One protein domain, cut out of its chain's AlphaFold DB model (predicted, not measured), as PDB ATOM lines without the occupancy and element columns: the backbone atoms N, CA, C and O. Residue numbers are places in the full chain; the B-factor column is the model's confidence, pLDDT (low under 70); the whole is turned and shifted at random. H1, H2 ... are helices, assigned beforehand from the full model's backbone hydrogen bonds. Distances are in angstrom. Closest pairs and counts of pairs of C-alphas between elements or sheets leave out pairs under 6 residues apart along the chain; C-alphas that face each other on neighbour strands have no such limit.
ATOM      1  N   LEU A   7     226.993  85.322 314.582       96.44
ATOM      2  CA  LEU A   7     226.292  86.323 315.382       96.44
ATOM      3  C   LEU A   7     226.151  87.637 314.604       96.44
ATOM      4  O   LEU A   7     225.036  88.123 314.461       96.44
ATOM      5  N   ASP A   8     227.233  88.175 314.042       94.44
ATOM      6  CA  ASP A   8     227.180  89.450 313.307       94.44
ATOM      7  C   ASP A   8     226.274  89.349 312.074       94.44
ATOM      8  O   ASP A   8     225.505  90.261 311.779       94.44
ATOM      9  N   ALA A   9     226.299  88.208 311.375       95.25
ATOM     10  CA  ALA A   9     225.399  87.957 310.253       95.25
ATOM     11  C   ALA A   9     223.922  87.885 310.685       95.25
ATOM     12  O   ALA A   9     223.044  88.267 309.911       95.25
ATOM     13  N   SER A  10     223.631  87.434 311.912       95.81
ATOM     14  CA  SER A  10     222.253  87.350 312.413       95.81
ATOM     15  C   SER A  10     221.574  88.719 312.513       95.81
ATOM     16  O   SER A  10     220.378  88.801 312.251       95.81
ATOM     17  N   PHE A  11     222.325  89.795 312.780       95.56
ATOM     18  CA  PHE A  11     221.790  91.162 312.784       95.56
ATOM     19  C   PHE A  11     221.257  91.569 311.406       95.56
ATOM     20  O   PHE A  11     220.200  92.180 311.323       95.56
ATOM     21  N   LEU A  12     221.930  91.181 310.319       93.88
ATOM     22  CA  LEU A  12     221.467  91.489 308.962       93.88
ATOM     23  C   LEU A  12     220.256  90.640 308.554       93.88
ATOM     24  O   LEU A  12     219.363  91.130 307.874       93.88
ATOM     25  N   TYR A  13     220.215  89.366 308.957       94.56
ATOM     26  CA  TYR A  13     219.117  88.465 308.588       94.56
ATOM     27  C   TYR A  13     217.827  88.703 309.378       94.56
ATOM     28  O   TYR A  13     216.749  88.383 308.880       94.56
ATOM     29  N   LEU A  14     217.933  89.205 310.610       96.75
ATOM     30  CA  LEU A  14     216.791  89.424 311.501       96.75
ATOM     31  C   LEU A  14     216.260  90.863 311.469       96.75
ATOM     32  O   LEU A  14     215.186  91.118 312.013       96.75
ATOM     33  N   GLU A  15     216.991  91.804 310.868       96.44
ATOM     34  CA  GLU A  15     216.541  93.189 310.739       96.44
ATOM     35  C   GLU A  15     215.318  93.293 309.817       96.44
ATOM     36  O   GLU A  15     215.234  92.671 308.759       96.44
ATOM     37  N   THR A  16     214.350  94.114 310.224       96.62
ATOM     38  CA  THR A  16     213.174  94.458 309.413       96.62
ATOM     39  C   THR A  16     212.910  95.956 309.506       96.62
ATOM     40  O   THR A  16     213.387  96.621 310.424       96.62
ATOM     41  N   ALA A  17     212.084  96.502 308.611       95.75
ATOM     42  CA  ALA A  17     211.721  97.922 308.660       95.75
ATOM     43  C   ALA A  17     211.055  98.338 309.993       95.75
ATOM     44  O   ALA A  17     211.188  99.483 310.414       95.75
ATOM     45  N   SER A  18     210.355  97.416 310.664       97.19
ATOM     46  CA  SER A  18     209.732  97.637 311.977       97.19
ATOM     47  C   SER A  18     210.639  97.304 313.167       97.19
ATOM     48  O   SER A  18     210.291  97.634 314.296       97.19
ATOM     49  N   GLN A  19     211.774  96.640 312.934       96.50
ATOM     50  CA  GLN A  19     212.731  96.230 313.963       96.50
ATOM     51  C   GLN A  19     214.162  96.445 313.448       96.50
ATOM     52  O   GLN A  19     214.804  95.491 312.995       96.50
ATOM     53  N   PRO A  20     214.662  97.690 313.503       95.75
ATOM     54  CA  PRO A  20     216.055  97.984 313.210       95.75
ATOM     55  C   PRO A  20     216.946  97.321 314.258       95.75
ATOM     56  O   PRO A  20     216.626  97.351 315.448       95.75
ATOM     57  N   LEU A  21     218.072  96.755 313.835       96.38
ATOM     58  CA  LEU A  21     219.015  96.092 314.742       96.38
ATOM     59  C   LEU A  21     220.319  96.885 314.931       96.38
ATOM     60  O   LEU A  21     221.324  96.348 315.393       96.38
ATOM     61  N   HIS A  22     220.296  98.186 314.634       93.50
ATOM     62  CA  HIS A  22     221.361  99.117 315.004       93.50
ATOM     63  C   HIS A  22     221.158  99.672 316.419       93.50
ATOM     64  O   HIS A  22     220.037  99.829 316.901       93.50
ATOM     65  N   VAL A  23     222.262 100.021 317.079       94.31
ATOM     66  CA  VAL A  23     222.250 100.654 318.403       94.31
ATOM     67  C   VAL A  23     222.628 102.123 318.259       94.31
ATOM     68  O   VAL A  23     223.504 102.479 317.470       94.31
ATOM     69  N   CYS A  24     221.982 102.987 319.037       94.44
ATOM     70  CA  CYS A  24     222.335 104.398 319.156       94.44
ATOM     71  C   CYS A  24     222.440 104.794 320.628       94.44
ATOM     72  O   CYS A  24     221.854 104.166 321.509       94.44
ATOM     73  N   SER A  25     223.199 105.850 320.893       94.25
ATOM     74  CA  SER A  25     223.337 106.421 322.229       94.25
ATOM     75  C   SER A  25     223.229 107.934 322.148       94.25
ATOM     76  O   SER A  25     223.767 108.550 321.229       94.25
ATOM     77  N   ILE A  26     222.538 108.515 323.124       95.50
ATOM     78  CA  ILE A  26     222.508 109.957 323.362       95.50
ATOM     79  C   ILE A  26     223.400 110.210 324.571       95.50
ATOM     80  O   ILE A  26     223.305 109.504 325.575       95.50
ATOM     81  N   LEU A  27     224.309 111.168 324.436       92.69
ATOM     82  CA  LEU A  27     225.330 111.473 325.427       92.69
ATOM     83  C   LEU A  27     225.227 112.952 325.784       92.69
ATOM     84  O   LEU A  27     225.377 113.799 324.903       92.69
ATOM     85  N   ASP A  28     225.045 113.239 327.069       93.12
ATOM     86  CA  ASP A  28     225.168 114.589 327.610       93.12
ATOM     87  C   ASP A  28     226.604 114.802 328.098       93.12
ATOM     88  O   ASP A  28     227.124 114.033 328.911       93.12
ATOM     89  N   LEU A  29     227.263 115.837 327.578       90.75
ATOM     90  CA  LEU A  29     228.622 116.199 327.973       90.75
ATOM     91  C   LEU A  29     228.606 117.457 328.839       90.75
ATOM     92  O   LEU A  29     228.226 118.530 328.373       90.75
ATOM     93  N   ASP A  30     229.117 117.341 330.065       93.62
ATOM     94  CA  ASP A  30     229.502 118.506 330.859       93.62
ATOM     95  C   ASP A  30     230.831 119.069 330.341       93.62
ATOM     96  O   ASP A  30     231.874 118.410 330.363       93.62
ATOM     97  N   THR A  31     230.792 120.305 329.849       94.00
ATOM     98  CA  THR A  31     231.956 120.994 329.286       94.00
ATOM     99  C   THR A  31     232.575 122.013 330.243       94.00
ATOM    100  O   THR A  31     233.547 122.669 329.868       94.00
ATOM    101  N   SER A  32     232.031 122.175 331.454       94.50
ATOM    102  CA  SER A  32     232.400 123.239 332.404       94.50
ATOM    103  C   SER A  32     233.868 123.203 332.839       94.50
ATOM    104  O   SER A  32     234.466 124.244 333.109       94.50
ATOM    105  N   THR A  33     234.471 122.015 332.856       94.38
ATOM    106  CA  THR A  33     235.852 121.787 333.304       94.38
ATOM    107  C   THR A  33     236.849 121.619 332.157       94.38
ATOM    108  O   THR A  33     238.031 121.390 332.410       94.38
ATOM    109  N   MET A  34     236.421 121.738 330.892       94.25
ATOM    110  CA  MET A  34     237.302 121.534 329.738       94.25
ATOM    111  C   MET A  34     238.302 122.693 329.583       94.25
ATOM    112  O   MET A  34     237.891 123.818 329.282       94.25
ATOM    113  N   PRO A  35     239.623 122.445 329.692       91.50
ATOM    114  CA  PRO A  35     240.623 123.481 329.460       91.50
ATOM    115  C   PRO A  35     240.506 124.055 328.039       91.50
ATOM    116  O   PRO A  35     240.406 123.319 327.052       91.50
ATOM    117  N   GLY A  36     240.487 125.385 327.930       91.62
ATOM    118  CA  GLY A  36     240.283 126.082 326.654       91.62
ATOM    119  C   GLY A  36     238.846 126.038 326.116       91.62
ATOM    120  O   GLY A  36     238.643 126.336 324.942       91.62
ATOM    121  N   GLY A  37     237.861 125.661 326.940       93.56
ATOM    122  CA  GLY A  37     236.443 125.616 326.568       93.56
ATOM    123  C   GLY A  37     236.091 124.456 325.637       93.56
ATOM    124  O   GLY A  37     236.924 123.592 325.364       93.56
ATOM    125  N   TYR A  38     234.850 124.422 325.149       94.12
ATOM    126  CA  TYR A  38     234.349 123.431 324.192       94.12
ATOM    127  C   TYR A  38     233.958 124.092 322.867       94.12
ATOM    128  O   TYR A  38     233.330 125.148 322.852       94.12
ATOM    129  N   THR A  39     234.275 123.425 321.756       94.44
ATOM    130  CA  THR A  39     233.701 123.707 320.437       94.44
ATOM    131  C   THR A  39     233.389 122.390 319.732       94.44
ATOM    132  O   THR A  39     234.111 121.399 319.889       94.44
ATOM    133  N   PHE A  40     232.326 122.379 318.928       93.75
ATOM    134  CA  PHE A  40     231.931 121.188 318.177       93.75
ATOM    135  C   PHE A  40     233.000 120.759 317.161       93.75
ATOM    136  O   PHE A  40     233.292 119.571 317.052       93.75
ATOM    137  N   ASP A  41     233.648 121.709 316.477       96.62
ATOM    138  CA  ASP A  41     234.719 121.396 315.523       96.62
ATOM    139  C   ASP A  41     235.882 120.658 316.195       96.62
ATOM    140  O   ASP A  41     236.327 119.624 315.697       96.62
ATOM    141  N   ARG A  42     236.312 121.101 317.388       94.38
ATOM    142  CA  ARG A  42     237.384 120.424 318.128       94.38
ATOM    143  C   ARG A  42     236.983 119.006 318.522       94.38
ATOM    144  O   ARG A  42     237.827 118.110 318.478       94.38
ATOM    145  N   PHE A  43     235.729 118.792 318.920       94.00
ATOM    146  CA  PHE A  43     235.207 117.455 319.205       94.00
ATOM    147  C   PHE A  43     235.217 116.574 317.950       94.00
ATOM    148  O   PHE A  43     235.777 115.477 317.987       94.00
ATOM    149  N   ARG A  44     234.674 117.069 316.832       95.62
ATOM    150  CA  ARG A  44     234.629 116.355 315.549       95.62
ATOM    151  C   ARG A  44     236.026 115.945 315.086       95.62
ATOM    152  O   ARG A  44     236.230 114.790 314.723       95.62
ATOM    153  N   ASP A  45     236.992 116.856 315.139       96.62
ATOM    154  CA  ASP A  45     238.360 116.596 314.684       96.62
ATOM    155  C   ASP A  45     239.056 115.552 315.579       96.62
ATOM    156  O   ASP A  45     239.721 114.631 315.094       96.62
ATOM    157  N   ASN A  46     238.825 115.626 316.896       94.12
ATOM    158  CA  ASN A  46     239.294 114.635 317.866       94.12
ATOM    159  C   ASN A  46     238.665 113.250 317.670       94.12
ATOM    160  O   ASN A  46     239.347 112.233 317.836       94.12
ATOM    161  N   LEU A  47     237.372 113.201 317.355       95.00
ATOM    162  CA  LEU A  47     236.658 111.964 317.065       95.00
ATOM    163  C   LEU A  47     237.178 111.342 315.766       95.00
ATOM    164  O   LEU A  47     237.501 110.156 315.741       95.00
ATOM    165  N   ALA A  48     237.361 112.148 314.718       96.19
ATOM    166  CA  ALA A  48     237.903 111.699 313.439       96.19
ATOM    167  C   ALA A  48     239.311 111.097 313.583       96.19
ATOM    168  O   ALA A  48     239.609 110.066 312.976       96.19
ATOM    169  N   LEU A  49     240.174 111.696 314.414       96.31
ATOM    170  CA  LEU A  49     241.497 111.148 314.719       96.31
ATOM    171  C   LEU A  49     241.406 109.752 315.360       96.31
ATOM    172  O   LEU A  49     242.134 108.844 314.960       96.31
ATOM    173  N   ARG A  50     240.492 109.562 316.320       95.50
ATOM    174  CA  ARG A  50     240.292 108.274 317.009       95.50
ATOM    175  C   ARG A  50     239.708 107.213 316.080       95.50
ATOM    176  O   ARG A  50     240.215 106.098 316.053       95.50
ATOM    177  N   ILE A  51     238.725 107.571 315.252       96.12
ATOM    178  CA  ILE A  51     238.137 106.663 314.253       96.12
ATOM    179  C   ILE A  51     239.207 106.147 313.279       96.12
ATOM    180  O   ILE A  51     239.227 104.962 312.952       96.12
ATOM    181  N   LYS A  52     240.156 106.993 312.847       95.06
ATOM    182  CA  LYS A  52     241.273 106.547 311.991       95.06
ATOM    183  C   LYS A  52     242.085 105.419 312.639       95.06
ATOM    184  O   LYS A  52     242.448 104.463 311.952       95.06
ATOM    185  N   ALA A  53     242.311 105.499 313.948       95.19
ATOM    186  CA  ALA A  53     243.051 104.499 314.712       95.19
ATOM    187  C   ALA A  53     242.258 103.207 314.997       95.19
ATOM    188  O   ALA A  53     242.856 102.227 315.428       95.19
ATOM    189  N   MET A  54     240.945 103.175 314.739       96.00
ATOM    190  CA  MET A  54     240.058 102.045 315.046       96.00
ATOM    191  C   MET A  54     239.492 101.427 313.757       96.00
ATOM    192  O   MET A  54     238.529 101.954 313.196       96.00
ATOM    193  N   PRO A  55     240.080 100.329 313.245       91.50
ATOM    194  CA  PRO A  55     239.661  99.714 311.984       91.50
ATOM    195  C   PRO A  55     238.177  99.346 311.924       91.50
ATOM    196  O   PRO A  55     237.557  99.573 310.891       91.50
ATOM    197  N   GLN A  56     237.597  98.880 313.033       92.06
ATOM    198  CA  GLN A  56     236.209  98.412 313.112       92.06
ATOM    199  C   GLN A  56     235.197  99.509 312.750       92.06
ATOM    200  O   GLN A  56     234.178  99.235 312.131       92.06
ATOM    201  N   PHE A  57     235.500 100.776 313.061       93.94
ATOM    202  CA  PHE A  57     234.653 101.918 312.689       93.94
ATOM    203  C   PHE A  57     234.802 102.350 311.225       93.94
ATOM    204  O   PHE A  57     234.161 103.303 310.787       93.94
ATOM    205  N   ARG A  58     235.677 101.688 310.466       92.31
ATOM    206  CA  ARG A  58     235.954 101.968 309.051       92.31
ATOM    207  C   ARG A  58     235.632 100.777 308.152       92.31
ATOM    208  O   ARG A  58     235.876 100.843 306.948       92.31
TER     209      ARG A  58
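Overview. This is residues 7 to 58 of the 65 residues of the protein "Diacylglycerol O-acyltransferase" of Mycobacterium xenopi 4042 (UniProt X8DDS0). The printed part is an open, drawn-out hook with an empty middle: the short helix H1 is at one end, the long link of residues 15 to 39 runs away from it to the far end, and the longer helix H2 folds back from there toward H1 without reaching it. The small helix H3 follows as a short turn at the end of H2. The 52 printed residues hold three named helices, in the order H1, H2, H3, and no named strand; the class is all helix, with 26 residues in named helices. The whole is extended, with a radius of gyration of the C-alphas of 16.6 A, and elongated, with spans of 47 by 25 by 16 A.

Along the chain. H1 is residues 7 to 14, from C-alpha 7 at (226.292, 86.323, 315.382) to C-alpha 14 at (216.791, 89.424, 311.501), 10.7 A from first to last C-alpha. Residues 15 to 39, 25 residues, hold no named element. H2 is residues 40 to 53, begins with C-alpha 40 at (231.931, 121.188, 318.177) and measures 20.4 A from first to last C-alpha. After Met 54, H3 is residues 55 to 58, 5.2 A from first to last C-alpha, and ends with C-alpha 58 at (235.954, 101.968, 309.051).

Arrangement. H1 touches no helix: it is apart from H2 and apart from H3. H2 and H3 only just touch, with 3 pairs of C-alphas within 8 A, and they touch only at the corner by their link. H2 touches H3 with residues 51 to 52 alone; the closest C-alphas of the two helices are those of Ile 51 and Phe 57, 6.1 A apart. The centres of H2 and H3 are 13.7 A apart. In H2 every O i to N i+4 pair is within hydrogen-bond range; in H1 2 of 4 such pairs are, beside 4 of 5 O i to N i+3 pairs, and H3 is too short for an O i to N i+4 pair.

Size, cuts and confidence. The two C-alphas farthest apart are those of Tyr 13 and Gly 36, at 46.8 A, while the first and last printed C-alphas, of Leu 7 and Arg 58, are 19.4 A apart. The link from H1 to H2 is long, and the link from H2 to H3 is tight. Residues 14 to 19, 23 to 28, 32 to 37 and 40 to 58 stand free; the last of these stretches takes in H2 and H3. The printed part has no cut. The mean pLDDT of the printed part is 94.7, and no printed residue of this model is under 70.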